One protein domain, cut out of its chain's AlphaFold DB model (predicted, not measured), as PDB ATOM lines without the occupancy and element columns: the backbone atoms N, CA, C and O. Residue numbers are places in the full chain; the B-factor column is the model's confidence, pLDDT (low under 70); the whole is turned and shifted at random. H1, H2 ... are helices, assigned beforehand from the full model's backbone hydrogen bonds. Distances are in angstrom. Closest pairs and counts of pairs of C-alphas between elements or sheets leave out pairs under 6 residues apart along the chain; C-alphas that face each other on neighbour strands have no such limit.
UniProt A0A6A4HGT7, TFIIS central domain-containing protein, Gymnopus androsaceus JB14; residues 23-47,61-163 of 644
ATOM      1  N   ILE A  23      -2.102  41.619  50.857       38.16
ATOM      2  CA  ILE A  23      -2.646  42.296  49.664       38.16
ATOM      3  C   ILE A  23      -1.540  43.032  48.891       38.16
ATOM      4  O   ILE A  23      -1.519  42.977  47.665       38.16
ATOM      5  N   VAL A  24      -0.591  43.675  49.582       41.91
ATOM      6  CA  VAL A  24       0.551  44.346  48.934       41.91
ATOM      7  C   VAL A  24       1.503  43.328  48.294       41.91
ATOM      8  O   VAL A  24       1.878  43.504  47.139       41.91
ATOM      9  N   LEU A  25       1.834  42.235  48.988       41.41
ATOM     10  CA  LEU A  25       2.647  41.137  48.450       41.41
ATOM     11  C   LEU A  25       1.950  40.412  47.288       41.41
ATOM     12  O   LEU A  25       2.593  40.127  46.283       41.41
ATOM     13  N   GLY A  26       0.637  40.178  47.372       35.28
ATOM     14  CA  GLY A  26      -0.150  39.605  46.276       35.28
ATOM     15  C   GLY A  26      -0.206  40.518  45.047       35.28
ATOM     16  O   GLY A  26       0.010  40.060  43.928       35.28
ATOM     17  N   SER A  27      -0.408  41.824  45.248       40.03
ATOM     18  CA  SER A  27      -0.397  42.812  44.163       40.03
ATOM     19  C   SER A  27       0.991  43.000  43.539       40.03
ATOM     20  O   SER A  27       1.072  43.342  42.362       40.03
ATOM     21  N   LEU A  28       2.073  42.784  44.298       41.91
ATOM     22  CA  LEU A  28       3.451  42.820  43.796       41.91
ATOM     23  C   LEU A  28       3.835  41.535  43.055       41.91
ATOM     24  O   LEU A  28       4.454  41.635  41.998       41.91
ATOM     25  N   ARG A  29       3.418  40.352  43.534       48.66
ATOM     26  CA  ARG A  29       3.581  39.081  42.799       48.66
ATOM     27  C   ARG A  29       2.878  39.116  41.446       48.66
ATOM     28  O   ARG A  29       3.496  38.762  40.451       48.66
ATOM     29  N   LEU A  30       1.649  39.633  41.387       41.34
ATOM     30  CA  LEU A  30       0.902  39.761  40.130       41.34
ATOM     31  C   LEU A  30       1.557  40.760  39.151       41.34
ATOM     32  O   LEU A  30       1.562  40.540  37.942       41.34
ATOM     33  N   PHE A  31       2.169  41.834  39.665       44.50
ATOM     34  CA  PHE A  31       2.974  42.761  38.855       44.50
ATOM     35  C   PHE A  31       4.258  42.110  38.314       44.50
ATOM     36  O   PHE A  31       4.674  42.424  37.198       44.50
ATOM     37  N   PHE A  32       4.867  41.199  39.082       44.00
ATOM     38  CA  PHE A  32       6.020  40.410  38.648       44.00
ATOM     39  C   PHE A  32       5.625  39.359  37.596       44.00
ATOM     40  O   PHE A  32       6.276  39.300  36.561       44.00
ATOM     41  N   GLU A  33       4.536  38.600  37.794       52.12
ATOM     42  CA  GLU A  33       4.037  37.611  36.815       52.12
ATOM     43  C   GLU A  33       3.717  38.267  35.455       52.12
ATOM     44  O   GLU A  33       4.178  37.795  34.416       52.12
ATOM     45  N   ILE A  34       2.977  39.384  35.439       42.75
ATOM     46  CA  ILE A  34       2.462  39.962  34.184       42.75
ATOM     47  C   ILE A  34       3.501  40.850  33.478       42.75
ATOM     48  O   ILE A  34       3.683  40.744  32.266       42.75
ATOM     49  N   SER A  35       4.204  41.734  34.198       44.00
ATOM     50  CA  SER A  35       5.040  42.758  33.547       44.00
ATOM     51  C   SER A  35       6.450  42.278  33.190       44.00
ATOM     52  O   SER A  35       7.050  42.811  32.253       44.00
ATOM     53  N   PHE A  36       6.994  41.289  33.908       49.31
ATOM     54  CA  PHE A  36       8.327  40.741  33.629       49.31
ATOM     55  C   PHE A  36       8.293  39.811  32.407       49.31
ATOM     56  O   PHE A  36       9.102  39.965  31.493       49.31
ATOM     57  N   PHE A  37       7.319  38.896  32.335       52.75
ATOM     58  CA  PHE A  37       7.318  37.843  31.314       52.75
ATOM     59  C   PHE A  37       6.707  38.235  29.965       52.75
ATOM     60  O   PHE A  37       7.212  37.783  28.938       52.75
ATOM     61  N   VAL A  38       5.720  39.141  29.922       47.25
ATOM     62  CA  VAL A  38       5.277  39.744  28.646       47.25
ATOM     63  C   VAL A  38       6.455  40.449  27.966       47.25
ATOM     64  O   VAL A  38       6.673  40.284  26.769       47.25
ATOM     65  N   THR A  39       7.283  41.147  28.750       48.31
ATOM     66  CA  THR A  39       8.512  41.802  28.286       48.31
ATOM     67  C   THR A  39       9.577  40.789  27.846       48.31
ATOM     68  O   THR A  39      10.177  40.953  26.784       48.31
ATOM     69  N   LEU A  40       9.787  39.710  28.610       48.62
ATOM     70  CA  LEU A  40      10.743  38.648  28.275       48.62
ATOM     71  C   LEU A  40      10.385  37.938  26.954       48.62
ATOM     72  O   LEU A  40      11.254  37.722  26.107       48.62
ATOM     73  N   MET A  41       9.097  37.650  26.737       50.81
ATOM     74  CA  MET A  41       8.571  37.099  25.482       50.81
ATOM     75  C   MET A  41       8.698  38.087  24.313       50.81
ATOM     76  O   MET A  41       9.063  37.683  23.210       50.81
ATOM     77  N   TYR A  42       8.462  39.383  24.543       45.56
ATOM     78  CA  TYR A  42       8.631  40.427  23.522       45.56
ATOM     79  C   TYR A  42      10.092  40.542  23.051       45.56
ATOM     80  O   TYR A  42      10.361  40.700  21.860       45.56
ATOM     81  N   VAL A  43      11.046  40.379  23.973       45.47
ATOM     82  CA  VAL A  43      12.491  40.368  23.685       45.47
ATOM     83  C   VAL A  43      12.927  39.105  22.941       45.47
ATOM     84  O   VAL A  43      13.696  39.200  21.985       45.47
ATOM     85  N   ALA A  44      12.411  37.932  23.325       45.97
ATOM     86  CA  ALA A  44      12.646  36.691  22.584       45.97
ATOM     87  C   ALA A  44      12.136  36.790  21.129       45.97
ATOM     88  O   ALA A  44      12.801  36.319  20.207       45.97
ATOM     89  N   ARG A  45      11.005  37.478  20.916       45.59
ATOM     90  CA  ARG A  45      10.370  37.687  19.604       45.59
ATOM     91  C   ARG A  45      11.135  38.644  18.675       45.59
ATOM     92  O   ARG A  45      11.014  38.521  17.461       45.59
ATOM     93  N   LEU A  46      11.924  39.581  19.209       38.28
ATOM     94  CA  LEU A  46      12.561  40.656  18.426       38.28
ATOM     95  C   LEU A  46      13.986  40.360  17.919       38.28
ATOM     96  O   LEU A  46      14.569  41.207  17.243       38.28
ATOM     97  N   ARG A  47      14.570  39.185  18.210       42.09
ATOM     98  CA  ARG A  47      15.957  38.858  17.804       42.09
ATOM     99  C   ARG A  47      16.143  37.518  17.075       42.09
ATOM    100  O   ARG A  47      17.271  37.042  16.973       42.09
ATOM    101  N   ASP A  61       2.734  28.856  17.032       51.44
ATOM    102  CA  ASP A  61       2.760  27.379  16.923       51.44
ATOM    103  C   ASP A  61       2.921  26.670  18.284       51.44
ATOM    104  O   ASP A  61       2.888  25.434  18.353       51.44
ATOM    105  N   LEU A  62       3.148  27.416  19.372       57.78
ATOM    106  CA  LEU A  62       3.259  26.850  20.717       57.78
ATOM    107  C   LEU A  62       1.887  26.382  21.208       57.78
ATOM    108  O   LEU A  62       0.934  27.157  21.313       57.78
ATOM    109  N   THR A  63       1.830  25.107  21.564       73.56
ATOM    110  CA  THR A  63       0.678  24.448  22.179       73.56
ATOM    111  C   THR A  63       0.388  25.111  23.530       73.56
ATOM    112  O   THR A  63       1.317  25.514  24.233       73.56
ATOM    113  N   GLU A  64      -0.878  25.215  23.944       74.38
ATOM    114  CA  GLU A  64      -1.230  25.832  25.243       74.38
ATOM    115  C   GLU A  64      -0.542  25.135  26.435       74.38
ATOM    116  O   GLU A  64      -0.185  25.780  27.419       74.38
ATOM    117  N   GLU A  65      -0.255  23.836  26.306       78.31
ATOM    118  CA  GLU A  65       0.543  23.048  27.253       78.31
ATOM    119  C   GLU A  65       1.999  23.548  27.365       78.31
ATOM    120  O   GLU A  65       2.531  23.673  28.467       78.31
ATOM    121  N   GLU A  66       2.632  23.905  26.241       75.12
ATOM    122  CA  GLU A  66       4.001  24.443  26.200       75.12
ATOM    123  C   GLU A  66       4.047  25.847  26.828       75.12
ATOM    124  O   GLU A  66       4.957  26.159  27.600       75.12
ATOM    125  N   LYS A  67       3.023  26.677  26.578       72.56
ATOM    126  CA  LYS A  67       2.868  27.994  27.222       72.56
ATOM    127  C   LYS A  67       2.684  27.859  28.736       72.56
ATOM    128  O   LYS A  67       3.335  28.580  29.491       72.56
ATOM    129  N   HIS A  68       1.851  26.917  29.189       80.06
ATOM    130  CA  HIS A  68       1.659  26.642  30.615       80.06
ATOM    131  C   HIS A  68       2.957  26.167  31.284       80.06
ATOM    132  O   HIS A  68       3.318  26.680  32.341       80.06
ATOM    133  N   ALA A  69       3.698  25.248  30.658       77.56
ATOM    134  CA  ALA A  69       4.973  24.759  31.181       77.56
ATOM    135  C   ALA A  69       6.025  25.879  31.323       77.56
ATOM    136  O   ALA A  69       6.735  25.936  32.326       77.56
ATOM    137  N   ILE A  70       6.095  26.809  30.362       73.81
ATOM    138  CA  ILE A  70       6.980  27.984  30.436       73.81
ATOM    139  C   ILE A  70       6.564  28.916  31.585       73.81
ATOM    140  O   ILE A  70       7.426  29.397  32.323       73.81
ATOM    141  N   LEU A  71       5.261  29.150  31.777       76.50
ATOM    142  CA  LEU A  71       4.752  29.956  32.893       76.50
ATOM    143  C   LEU A  71       5.060  29.306  34.251       76.50
ATOM    144  O   LEU A  71       5.532  29.988  35.160       76.50
ATOM    145  N   GLU A  72       4.872  27.996  34.388       79.81
ATOM    146  CA  GLU A  72       5.185  27.261  35.618       79.81
ATOM    147  C   GLU A  72       6.691  27.280  35.932       79.81
ATOM    148  O   GLU A  72       7.086  27.629  37.047       79.81
ATOM    149  N   ALA A  73       7.546  27.036  34.932       76.94
ATOM    150  CA  ALA A  73       8.996  27.160  35.073       76.94
ATOM    151  C   ALA A  73       9.429  28.592  35.448       76.94
ATOM    152  O   ALA A  73      10.306  28.773  36.297       76.94
ATOM    153  N   SER A  74       8.790  29.618  34.872       75.31
ATOM    154  CA  SER A  74       9.074  31.021  35.207       75.31
ATOM    155  C   SER A  74       8.745  31.367  36.658       75.31
ATOM    156  O   SER A  74       9.494  32.086  37.322       75.31
ATOM    157  N   LYS A  75       7.642  30.811  37.165       80.81
ATOM    158  CA  LYS A  75       7.171  31.003  38.531       80.81
ATOM    159  C   LYS A  75       8.084  30.316  39.534       80.81
ATOM    160  O   LYS A  75       8.483  30.947  40.506       80.81
ATOM    161  N   GLN A  76       8.480  29.075  39.249       84.62
ATOM    162  CA  GLN A  76       9.456  28.349  40.056       84.62
ATOM    163  C   GLN A  76      10.785  29.117  40.142       84.62
ATOM    164  O   GLN A  76      11.307  29.321  41.235       84.62
ATOM    165  N   PHE A  77      11.288  29.637  39.015       83.25
ATOM    166  CA  PHE A  77      12.501  30.459  38.995       83.25
ATOM    167  C   PHE A  77      12.362  31.748  39.826       83.25
ATOM    168  O   PHE A  77      13.297  32.135  40.530       83.25
ATOM    169  N   ALA A  78      11.205  32.415  39.764       84.25
ATOM    170  CA  ALA A  78      10.933  33.618  40.548       84.25
ATOM    171  C   ALA A  78      10.846  33.328  42.059       84.25
ATOM    172  O   ALA A  78      11.433  34.070  42.846       84.25
ATOM    173  N   ASP A  79      10.179  32.240  42.456       83.75
ATOM    174  CA  ASP A  79      10.095  31.785  43.851       83.75
ATOM    175  C   ASP A  79      11.486  31.386  44.398       83.75
ATOM    176  O   ASP A  79      11.848  31.766  45.516       83.75
ATOM    177  N   ASP A  80      12.312  30.695  43.603       87.00
ATOM    178  CA  ASP A  80      13.686  30.330  43.977       87.00
ATOM    179  C   ASP A  80      14.614  31.556  44.088       87.00
ATOM    180  O   ASP A  80      15.444  31.632  45.003       87.00
ATOM    181  N   LEU A  81      14.452  32.555  43.209       86.88
ATOM    182  CA  LEU A  81      15.165  33.833  43.296       86.88
ATOM    183  C   LEU A  81      14.742  34.629  44.540       86.88
ATOM    184  O   LEU A  81      15.611  35.098  45.279       86.88
ATOM    185  N   GLU A  82      13.436  34.751  44.810       87.69
ATOM    186  CA  GLU A  82      12.905  35.419  46.010       87.69
ATOM    187  C   GLU A  82      13.483  34.776  47.280       87.69
ATOM    188  O   GLU A  82      13.954  35.480  48.181       87.69
ATOM    189  N   LYS A  83      13.532  33.439  47.315       89.44
ATOM    190  CA  LYS A  83      14.109  32.657  48.410       89.44
ATOM    191  C   LYS A  83      15.610  32.900  48.584       89.44
ATOM    192  O   LYS A  83      16.032  33.182  49.703       89.44
ATOM    193  N   CYS A  84      16.413  32.865  47.518       88.81
ATOM    194  CA  CYS A  84      17.851  33.171  47.593       88.81
ATOM    195  C   CYS A  84      18.123  34.594  48.114       88.81
ATOM    196  O   CYS A  84      18.955  34.783  49.001       88.81
ATOM    197  N   VAL A  85      17.381  35.595  47.626       88.25
ATOM    198  CA  VAL A  85      17.492  36.984  48.108       88.25
ATOM    199  C   VAL A  85      17.086  37.087  49.585       88.25
ATOM    200  O   VAL A  85      17.732  37.806  50.349       88.25
ATOM    201  N   TYR A  86      16.057  36.355  50.020       87.69
ATOM    202  CA  TYR A  86      15.643  36.313  51.425       87.69
ATOM    203  C   TYR A  86      16.686  35.641  52.329       87.69
ATOM    204  O   TYR A  86      17.004  36.166  53.393       87.69
ATOM    205  N   GLU A  87      17.258  34.512  51.914       89.25
ATOM    206  CA  GLU A  87      18.286  33.796  52.679       89.25
ATOM    207  C   GLU A  87      19.565  34.631  52.865       89.25
ATOM    208  O   GLU A  87      20.166  34.582  53.936       89.25
ATOM    209  N   ILE A  88      19.952  35.438  51.868       87.94
ATOM    210  CA  ILE A  88      21.185  36.246  51.905       87.94
ATOM    211  C   ILE A  88      20.979  37.617  52.574       87.94
ATOM    212  O   ILE A  88      21.879  38.100  53.262       87.94
ATOM    213  N   TYR A  89      19.820  38.261  52.385       86.12
ATOM    214  CA  TYR A  89      19.588  39.657  52.798       86.12
ATOM    215  C   TYR A  89      18.487  39.860  53.849       86.12
ATOM    216  O   TYR A  89      18.159  41.009  54.165       86.12
ATOM    217  N   SER A  90      17.913  38.790  54.411       86.50
ATOM    218  CA  SER A  90      17.075  38.920  55.608       86.50
ATOM    219  C   SER A  90      17.917  39.315  56.823       86.50
ATOM    220  O   SER A  90      19.038  38.850  57.018       86.50
ATOM    221  N   GLU A  91      17.369  40.193  57.659       82.50
ATOM    222  CA  GLU A  91      18.018  40.632  58.895       82.50
ATOM    223  C   GLU A  91      17.251  40.042  60.087       82.50
ATOM    224  O   GLU A  91      16.016  39.998  60.049       82.50
ATOM    225  N   PRO A  92      17.926  39.561  61.146       79.44
ATOM    226  CA  PRO A  92      17.239  39.111  62.346       79.44
ATOM    227  C   PRO A  92      16.602  40.311  63.058       79.44
ATOM    228  O   PRO A  92      17.292  41.247  63.460       79.44
ATOM    229  N   ASP A  93      15.280  40.278  63.247       77.12
ATOM    230  CA  ASP A  93      14.588  41.231  64.121       77.12
ATOM    231  C   ASP A  93      15.066  41.071  65.581       77.12
ATOM    232  O   ASP A  93      15.681  40.070  65.956       77.12
ATOM    233  N   LYS A  94      14.700  42.019  66.450       74.69
ATOM    234  CA  LYS A  94      14.958  42.045  67.904       74.69
ATOM    235  C   LYS A  94      14.550  40.769  68.662       74.69
ATOM    236  O   LYS A  94      14.917  40.610  69.821       74.69
ATOM    237  N   HIS A  95      13.800  39.874  68.020       69.69
ATOM    238  CA  HIS A  95      13.351  38.580  68.538       69.69
ATOM    239  C   HIS A  95      14.068  37.373  67.895       69.69
ATOM    240  O   HIS A  95      13.577  36.251  67.991       69.69
ATOM    241  N   GLY A  96      15.192  37.584  67.198       74.56
ATOM    242  CA  GLY A  96      16.009  36.522  66.590       74.56
ATOM    243  C   GLY A  96      15.388  35.846  65.362       74.56
ATOM    244  O   GLY A  96      15.901  34.833  64.894       74.56
ATOM    245  N   LYS A  97      14.283  36.382  64.836       74.81
ATOM    246  CA  LYS A  97      13.603  35.859  63.648       74.81
ATOM    247  C   LYS A  97      14.035  36.653  62.418       74.81
ATOM    248  O   LYS A  97      13.845  37.867  62.394       74.81
ATOM    249  N   SER A  98      14.566  35.973  61.402       77.12
ATOM    250  CA  SER A  98      14.873  36.578  60.102       77.12
ATOM    251  C   SER A  98      13.636  37.254  59.514       77.12
ATOM    252  O   SER A  98      12.563  36.641  59.465       77.12
ATOM    253  N   ALA A  99      13.791  38.500  59.075       77.75
ATOM    254  CA  ALA A  99      12.741  39.330  58.502       77.75
ATOM    255  C   ALA A  99      13.230  40.066  57.242       77.75
ATOM    256  O   ALA A  99      14.412  40.392  57.102       77.75
ATOM    257  N   ALA A 100      12.295  40.369  56.337       81.94
ATOM    258  CA  ALA A 100      12.524  41.202  55.157       81.94
ATOM    259  C   ALA A 100      12.691  42.681  55.563       81.94
ATOM    260  O   ALA A 100      11.739  43.462  55.555       81.94
ATOM    261  N   ALA A 101      13.906  43.040  55.971       80.56
ATOM    262  CA  ALA A 101      14.275  44.377  56.426       80.56
ATOM    263  C   ALA A 101      14.825  45.251  55.273       80.56
ATOM    264  O   ALA A 101      14.524  45.015  54.098       80.56
ATOM    265  N   ALA A 102      15.599  46.294  55.593       83.75
ATOM    266  CA  ALA A 102      16.036  47.299  54.620       83.75
ATOM    267  C   ALA A 102      16.888  46.689  53.491       83.75
ATOM    268  O   ALA A 102      16.579  46.890  52.317       83.75
ATOM    269  N   LYS A 103      17.886  45.861  53.838       85.94
ATOM    270  CA  LYS A 103      18.800  45.235  52.863       85.94
ATOM    271  C   LYS A 103      18.070  44.381  51.826       85.94
ATOM    272  O   LYS A 103      18.317  44.534  50.630       85.94
ATOM    273  N   TYR A 104      17.137  43.536  52.268       88.31
ATOM    274  CA  TYR A 104      16.277  42.750  51.379       88.31
ATOM    275  C   TYR A 104      15.477  43.654  50.431       88.31
ATOM    276  O   TYR A 104      15.451  43.423  49.224       88.31
ATOM    277  N   LYS A 105      14.859  44.718  50.960       87.31
ATOM    278  CA  LYS A 105      14.016  45.630  50.175       87.31
ATOM    279  C   LYS A 105      14.803  46.387  49.106       87.31
ATOM    280  O   LYS A 105      14.301  46.557  47.996       87.31
ATOM    281  N   ASP A 106      16.015  46.833  49.417       87.19
ATOM    282  CA  ASP A 106      16.839  47.573  48.461       87.19
ATOM    283  C   ASP A 106      17.459  46.646  47.403       87.19
ATOM    284  O   ASP A 106      17.478  47.000  46.222       87.19
ATOM    285  N   ARG A 107      17.815  45.403  47.764       87.56
ATOM    286  CA  ARG A 107      18.179  44.358  46.787       87.56
ATOM    287  C   ARG A 107      17.011  43.990  45.873       87.56
ATOM    288  O   ARG A 107      17.191  43.949  44.659       87.56
ATOM    289  N   PHE A 108      15.807  43.819  46.420       85.94
ATOM    290  CA  PHE A 108      14.593  43.581  45.632       85.94
ATOM    291  C   PHE A 108      14.331  44.718  44.632       85.94
ATOM    292  O   PHE A 108      14.085  44.458  43.458       85.94
ATOM    293  N   ARG A 109      14.459  45.984  45.057       85.81
ATOM    294  CA  ARG A 109      14.326  47.163  44.178       85.81
ATOM    295  C   ARG A 109      15.371  47.192  43.062       85.81
ATOM    296  O   ARG A 109      15.017  47.468  41.919       85.81
ATOM    297  N   MET A 110      16.632  46.895  43.377       87.94
ATOM    298  CA  MET A 110      17.720  46.827  42.396       87.94
ATOM    299  C   MET A 110      17.458  45.743  41.342       87.94
ATOM    300  O   MET A 110      17.604  45.999  40.147       87.94
ATOM    301  N   LEU A 111      17.035  44.549  41.769       86.81
ATOM    302  CA  LEU A 111      16.690  43.452  40.863       86.81
ATOM    303  C   LEU A 111      15.453  43.792  40.025       86.81
ATOM    304  O   LEU A 111      15.492  43.648  38.808       86.81
ATOM    305  N   GLN A 112      14.397  44.335  40.636       85.25
ATOM    306  CA  GLN A 112      13.190  44.776  39.934       85.25
ATOM    307  C   GLN A 112      13.504  45.838  38.866       85.25
ATOM    308  O   GLN A 112      12.991  45.759  37.750       85.25
ATOM    309  N   PHE A 113      14.362  46.817  39.168       84.44
ATOM    310  CA  PHE A 113      14.765  47.840  38.201       84.44
ATOM    311  C   PHE A 113      15.614  47.270  37.060       84.44
ATOM    312  O   PHE A 113      15.445  47.692  35.919       84.44
ATOM    313  N   ASN A 114      16.517  46.324  37.339       85.75
ATOM    314  CA  ASN A 114      17.402  45.796  36.303       85.75
ATOM    315  C   ASN A 114      16.731  44.738  35.412       85.75
ATOM    316  O   ASN A 114      16.905  44.765  34.195       85.75
ATOM    317  N   LEU A 115      15.919  43.856  35.994       82.75
ATOM    318  CA  LEU A 115      15.231  42.778  35.278       82.75
ATOM    319  C   LEU A 115      13.976  43.252  34.517       82.75
ATOM    320  O   LEU A 115      13.514  42.574  33.609       82.75
ATOM    321  N   SER A 116      13.418  44.427  34.829       82.25
ATOM    322  CA  SER A 116      12.263  44.980  34.092       82.25
ATOM    323  C   SER A 116      12.607  45.676  32.768       82.25
ATOM    324  O   SER A 116      11.697  46.139  32.078       82.25
ATOM    325  N   LYS A 117      13.889  45.796  32.393       79.62
ATOM    326  CA  LYS A 117      14.301  46.545  31.193       79.62
ATOM    327  C   LYS A 117      14.454  45.646  29.965       79.62
ATOM    328  O   LYS A 117      15.077  44.593  30.009       79.62
ATOM    329  N   VAL A 118      13.873  46.099  28.857       75.56
ATOM    330  CA  VAL A 118      13.730  45.371  27.580       75.56
ATOM    331  C   VAL A 118      15.056  45.259  26.805       75.56
ATOM    332  O   VAL A 118      15.252  44.345  26.010       75.56
ATOM    333  N   ASP A 119      15.972  46.195  27.047       74.06
ATOM    334  CA  ASP A 119      17.281  46.354  26.402       74.06
ATOM    335  C   ASP A 119      18.281  45.231  26.739       74.06
ATOM    336  O   ASP A 119      19.134  44.890  25.917       74.06
ATOM    337  N   ARG A 120      18.163  44.590  27.910       77.75
ATOM    338  CA  ARG A 120      19.126  43.594  28.424       77.75
ATOM    339  C   ARG A 120      18.950  42.191  27.836       77.75
ATOM    340  O   ARG A 120      18.973  41.185  28.548       77.75
ATOM    341  N   VAL A 121      18.830  42.104  26.511       78.81
ATOM    342  CA  VAL A 121      18.540  40.868  25.756       78.81
ATOM    343  C   VAL A 121      19.468  39.704  26.122       78.81
ATOM    344  O   VAL A 121      19.024  38.560  26.204       78.81
ATOM    345  N   VAL A 122      20.756  39.969  26.357       80.81
ATOM    346  CA  VAL A 122      21.736  38.913  26.660       80.81
ATOM    347  C   VAL A 122      21.591  38.386  28.090       80.81
ATOM    348  O   VAL A 122      21.661  37.173  28.289       80.81
ATOM    349  N   LEU A 123      21.307  39.254  29.065       81.19
ATOM    350  CA  LEU A 123      20.976  38.848  30.435       81.19
ATOM    351  C   LEU A 123      19.711  37.978  30.432       81.19
ATOM    352  O   LEU A 123      19.717  36.866  30.951       81.19
ATOM    353  N   HIS A 124      18.663  38.441  29.748       79.69
ATOM    354  CA  HIS A 124      17.395  37.726  29.598       79.69
ATOM    355  C   HIS A 124      17.562  36.358  28.925       79.69
ATOM    356  O   HIS A 124      17.020  35.366  29.412       79.69
ATOM    357  N   LYS A 125      18.383  36.268  27.871       79.62
ATOM    358  CA  LYS A 125      18.721  34.993  27.223       79.62
ATOM    359  C   LYS A 125      19.450  34.035  28.169       79.62
ATOM    360  O   LYS A 125      19.112  32.858  28.187       79.62
ATOM    361  N   ARG A 126      20.420  34.519  28.958       81.06
ATOM    362  CA  ARG A 126      21.179  33.691  29.919       81.06
ATOM    363  C   ARG A 126      20.318  33.196  31.089       81.06
ATOM    364  O   ARG A 126      20.541  32.086  31.562       81.06
ATOM    365  N   ILE A 127      19.334  33.989  31.521       83.38
ATOM    366  CA  ILE A 127      18.324  33.584  32.513       83.38
ATOM    367  C   ILE A 127      17.423  32.489  31.926       83.38
ATOM    368  O   ILE A 127      17.301  31.419  32.512       83.38
ATOM    369  N   ALA A 128      16.856  32.716  30.736       78.50
ATOM    370  CA  ALA A 128      15.973  31.754  30.073       78.50
ATOM    371  C   ALA A 128      16.669  30.423  29.726       78.50
ATOM    372  O   ALA A 128      16.034  29.375  29.744       78.50
ATOM    373  N   SER A 129      17.976  30.445  29.443       74.81
ATOM    374  CA  SER A 129      18.773  29.238  29.197       74.81
ATOM    375  C   SER A 129      19.341  28.588  30.467       74.81
ATOM    376  O   SER A 129      20.153  27.674  30.348       74.81
ATOM    377  N   GLY A 130      19.012  29.090  31.664       74.62
ATOM    378  CA  GLY A 130      19.530  28.575  32.938       74.62
ATOM    379  C   GLY A 130      21.050  28.691  33.120       74.62
ATOM    380  O   GLY A 130      21.609  28.004  33.969       74.62
ATOM    381  N   LEU A 131      21.732  29.537  32.331       80.25
ATOM    382  CA  LEU A 131      23.188  29.730  32.421       80.25
ATOM    383  C   LEU A 131      23.594  30.524  33.664       80.25
ATOM    384  O   LEU A 131      24.713  30.364  34.138       80.25
ATOM    385  N   ILE A 132      22.700  31.383  34.157       83.38
ATOM    386  CA  ILE A 132      22.880  32.142  35.395       83.38
ATOM    387  C   ILE A 132      21.879  31.600  36.412       83.38
ATOM    388  O   ILE A 132      20.673  31.569  36.156       83.38
ATOM    389  N   THR A 133      22.371  31.180  37.575       88.44
ATOM    390  CA  THR A 133      21.514  30.586  38.617       88.44
ATOM    391  C   THR A 133      20.763  31.655  39.431       88.44
ATOM    392  O   THR A 133      21.272  32.769  39.584       88.44
ATOM    393  N   PRO A 134      19.600  31.352  40.051       85.81
ATOM    394  CA  PRO A 134      18.897  32.309  40.920       85.81
ATOM    395  C   PRO A 134      19.786  32.872  42.043       85.81
ATOM    396  O   PRO A 134      19.745  34.061  42.363       85.81
ATOM    397  N   LYS A 135      20.662  32.025  42.598       88.69
ATOM    398  CA  LYS A 135      21.632  32.409  43.628       88.69
ATOM    399  C   LYS A 135      22.671  33.404  43.106       88.69
ATOM    400  O   LYS A 135      22.992  34.362  43.800       88.69
ATOM    401  N   GLU A 136      23.169  33.212  41.892       89.62
ATOM    402  CA  GLU A 136      24.114  34.127  41.249       89.62
ATOM    403  C   GLU A 136      23.479  35.507  41.016       89.62
ATOM    404  O   GLU A 136      24.031  36.512  41.464       89.62
ATOM    405  N   ILE A 137      22.254  35.554  40.470       88.06
ATOM    406  CA  ILE A 137      21.490  36.806  40.284       88.06
ATOM    407  C   ILE A 137      21.312  37.569  41.594       88.06
ATOM    408  O   ILE A 137      21.441  38.790  41.609       88.06
ATOM    409  N   SER A 138      21.045  36.868  42.699       88.25
ATOM    410  CA  SER A 138      20.860  37.522  43.996       88.25
ATOM    411  C   SER A 138      22.110  38.271  44.491       88.25
ATOM    412  O   SER A 138      21.972  39.272  45.195       88.25
ATOM    413  N   VAL A 139      23.312  37.831  44.097       90.12
ATOM    414  CA  VAL A 139      24.600  38.393  44.541       90.12
ATOM    415  C   VAL A 139      25.153  39.447  43.571       90.12
ATOM    416  O   VAL A 139      25.822  40.377  44.032       90.12
ATOM    417  N   MET A 140      24.850  39.344  42.268       86.44
ATOM    418  CA  MET A 140      25.323  40.278  41.231       86.44
ATOM    419  C   MET A 140      25.078  41.759  41.589       86.44
ATOM    420  O   MET A 140      24.098  42.128  42.248       86.44
ATOM    421  N   SER A 141      25.992  42.630  41.155       89.19
ATOM    422  CA  SER A 141      25.884  44.083  41.335       89.19
ATOM    423  C   SER A 141      24.958  44.714  40.286       89.19
ATOM    424  O   SER A 141      24.662  44.124  39.247       89.19
ATOM    425  N   SER A 142      24.548  45.970  40.505       86.25
ATOM    426  CA  SER A 142      23.800  46.713  39.480       86.25
ATOM    427  C   SER A 142      24.630  47.030  38.224       86.25
ATOM    428  O   SER A 142      24.036  47.310  37.187       86.25
ATOM    429  N   THR A 143      25.966  46.999  38.301       85.75
ATOM    430  CA  THR A 143      26.861  47.154  37.137       85.75
ATOM    431  C   THR A 143      26.976  45.851  36.343       85.75
ATOM    432  O   THR A 143      26.973  45.865  35.115       85.75
ATOM    433  N   ASP A 144      26.987  44.705  37.025       85.56
ATOM    434  CA  ASP A 144      27.059  43.377  36.412       85.56
ATOM    435  C   ASP A 144      25.757  43.011  35.670       85.56
ATOM    436  O   ASP A 144      25.799  42.441  34.575       85.56
ATOM    437  N   LEU A 145      24.620  43.446  36.232       84.69
ATOM    438  CA  LEU A 145      23.260  43.356  35.683       84.69
ATOM    439  C   LEU A 145      22.924  44.423  34.618       84.69
ATOM    440  O   LEU A 145      21.782  44.467  34.162       84.69
ATOM    441  N   ALA A 146      23.859  45.304  34.243       82.81
ATOM    442  CA  ALA A 146      23.616  46.371  33.269       82.81
ATOM    443  C   ALA A 146      23.504  45.852  31.815       82.81
ATOM    444  O   ALA A 146      23.671  44.666  31.532       82.81
ATOM    445  N   ASN A 147      23.186  46.748  30.867       86.00
ATOM    446  CA  ASN A 147      23.286  46.425  29.436       86.00
ATOM    447  C   ASN A 147      24.767  46.176  29.071       86.00
ATOM    448  O   ASN A 147      25.641  46.776  29.691       86.00
ATOM    449  N   GLU A 148      25.072  45.325  28.083       84.94
ATOM    450  CA  GLU A 148      26.467  44.966  27.760       84.94
ATOM    451  C   GLU A 148      27.306  46.175  27.316       84.94
ATOM    452  O   GLU A 148      28.488  46.231  27.636       84.94
ATOM    453  N   GLU A 149      26.691  47.161  26.661       86.81
ATOM    454  CA  GLU A 149      27.314  48.438  26.285       86.81
ATOM    455  C   GLU A 149      27.675  49.289  27.514       86.81
ATOM    456  O   GLU A 149      28.840  49.615  27.718       86.81
ATOM    457  N   ILE A 150      26.708  49.534  28.406       85.19
ATOM    458  CA  ILE A 150      26.908  50.266  29.673       85.19
ATOM    459  C   ILE A 150      27.933  49.549  30.570       85.19
ATOM    460  O   ILE A 150      28.747  50.168  31.244       85.19
ATOM    461  N   LYS A 151      27.927  48.215  30.569       86.56
ATOM    462  CA  LYS A 151      28.890  47.398  31.311       86.56
ATOM    463  C   LYS A 151      30.308  47.518  30.746       86.56
ATOM    464  O   LYS A 151      31.270  47.459  31.508       86.56
ATOM    465  N   GLN A 152      30.446  47.679  29.430       88.81
ATOM    466  CA  GLN A 152      31.731  47.931  28.779       88.81
ATOM    467  C   GLN A 152      32.219  49.362  29.029       88.81
ATOM    468  O   GLN A 152      33.391  49.518  29.359       88.81
ATOM    469  N   SER A 153      31.350  50.377  28.954       89.81
ATOM    470  CA  SER A 153      31.741  51.767  29.233       89.81
ATOM    471  C   SER A 153      32.157  51.960  30.692       89.81
ATOM    472  O   SER A 153      33.247  52.470  30.933       89.81
ATOM    473  N   ILE A 154      31.383  51.443  31.658       88.12
ATOM    474  CA  ILE A 154      31.753  51.462  33.084       88.12
ATOM    475  C   ILE A 154      33.102  50.772  33.299       88.12
ATOM    476  O   ILE A 154      33.982  51.352  33.925       88.12
ATOM    477  N   LYS A 155      33.317  49.579  32.730       90.94
ATOM    478  CA  LYS A 155      34.594  48.868  32.869       90.94
ATOM    479  C   LYS A 155      35.767  49.631  32.235       90.94
ATOM    480  O   LYS A 155      36.871  49.587  32.769       90.94
ATOM    481  N   SER A 156      35.543  50.307  31.108       90.56
ATOM    482  CA  SER A 156      36.567  51.127  30.454       90.56
ATOM    483  C   SER A 156      36.918  52.354  31.295       90.56
ATOM    484  O   SER A 156      38.094  52.627  31.491       90.56
ATOM    485  N   ALA A 157      35.914  53.041  31.848       90.00
ATOM    486  CA  ALA A 157      36.103  54.195  32.723       90.00
ATOM    487  C   ALA A 157      36.743  53.811  34.071       90.00
ATOM    488  O   ALA A 157      37.600  54.532  34.572       90.00
ATOM    489  N   GLU A 158      36.386  52.655  34.645       89.38
ATOM    490  CA  GLU A 158      37.051  52.091  35.829       89.38
ATOM    491  C   GLU A 158      38.528  51.773  35.545       89.38
ATOM    492  O   GLU A 158      39.387  52.071  36.375       89.38
ATOM    493  N   GLN A 159      38.840  51.201  34.375       91.38
ATOM    494  CA  GLN A 159      40.220  50.923  33.974       91.38
ATOM    495  C   GLN A 159      41.014  52.218  33.742       91.38
ATOM    496  O   GLN A 159      42.099  52.358  34.298       91.38
ATOM    497  N   GLU A 160      40.469  53.175  32.990       88.31
ATOM    498  CA  GLU A 160      41.110  54.471  32.746       88.31
ATOM    499  C   GLU A 160      41.328  55.238  34.060       88.31
ATOM    500  O   GLU A 160      42.415  55.754  34.306       88.31
ATOM    501  N   SER A 161      40.338  55.248  34.959       88.81
ATOM    502  CA  SER A 161      40.469  55.854  36.287       88.81
ATOM    503  C   SER A 161      41.551  55.177  37.132       88.81
ATOM    504  O   SER A 161      42.278  55.862  37.851       88.81
ATOM    505  N   LEU A 162      41.709  53.853  37.033       85.50
ATOM    506  CA  LEU A 162      42.764  53.117  37.728       85.50
ATOM    507  C   LEU A 162      44.150  53.423  37.136       85.50
ATOM    508  O   LEU A 162      45.094  53.643  37.892       85.50
ATOM    509  N   GLU A 163      44.267  53.505  35.811       86.62
ATOM    510  CA  GLU A 163      45.494  53.906  35.111       86.62
ATOM    511  C   GLU A 163      45.893  55.354  35.454       86.62
ATOM    512  O   GLU A 163      47.052  55.609  35.780       86.62
TER     513      GLU A 163
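Overview. This is residues 23 to 47 and 61 to 163 of the 644 residues of the protein "TFIIS central domain-containing protein" of Gymnopus androsaceus JB14 (UniProt A0A6A4HGT7). The longest helix, H2, folds back as a hairpin into H3; H1 crosses H2 on the side where H3 lies, H5 packs on H2, and H4 packs on H1 near its last residues. H6 touches no helix, and its residues 156 to 163 stick out, as do 23 to 28 and 61 to 69. The printed part has 128 residues, 93 of them in six named helices, H1 to H6 in order along the chain, with no named strand; its class is all helix, and it is only just loose, close to compact, with a radius of gyration of the C-alphas of 16.8 A and a flat outline of 54 by 46 by 23 A.

Along the chain. H2, residues 64 to 89, runs 37.2 A from C-alpha 64 at (-1.230, 25.832, 25.243). H1, residues 23 to 45, is 33.1 A long and begins at (-2.646, 42.296, 49.664). H3 is residues 102 to 115, H4 121 to 128 and H5 134 to 139. H6, residues 148 to 163, runs 22.3 A to (45.494, 53.906, 35.111).

Arrangement. H2, with residues 85 to 89, touches H3, closest C-alphas Tyr 89 and Tyr 104, 4.7 A; this hairpin runs opposite ways at 35.1 degrees, only just steep. H2 touches H5, closest C-alphas Leu 81 and Pro 134, 4.7 A. H1 and H2 are close but not clearly touching, at a steep tilt of 57 degrees, closest C-alphas Glu 33 and Lys 75, 7.5 A. H1 touches H4, closest C-alphas Val 43 and Val 121, 6.4 A. H6 is apart from H2. Every O i to N i+4 pair is within hydrogen-bond range in H2 to H6; in H1, 17 of 19.

Size, cuts and confidence. The farthest C-alphas, of Glu 64 and Glu 163, are 55.4 A apart. Residues 48 to 60 are not printed; C-alphas 47 and 61 are 17.5 A apart across the cut. The link from H2 to H3 is long. Residues 23 to 47, 61 to 62 and 95 have pLDDT under 70.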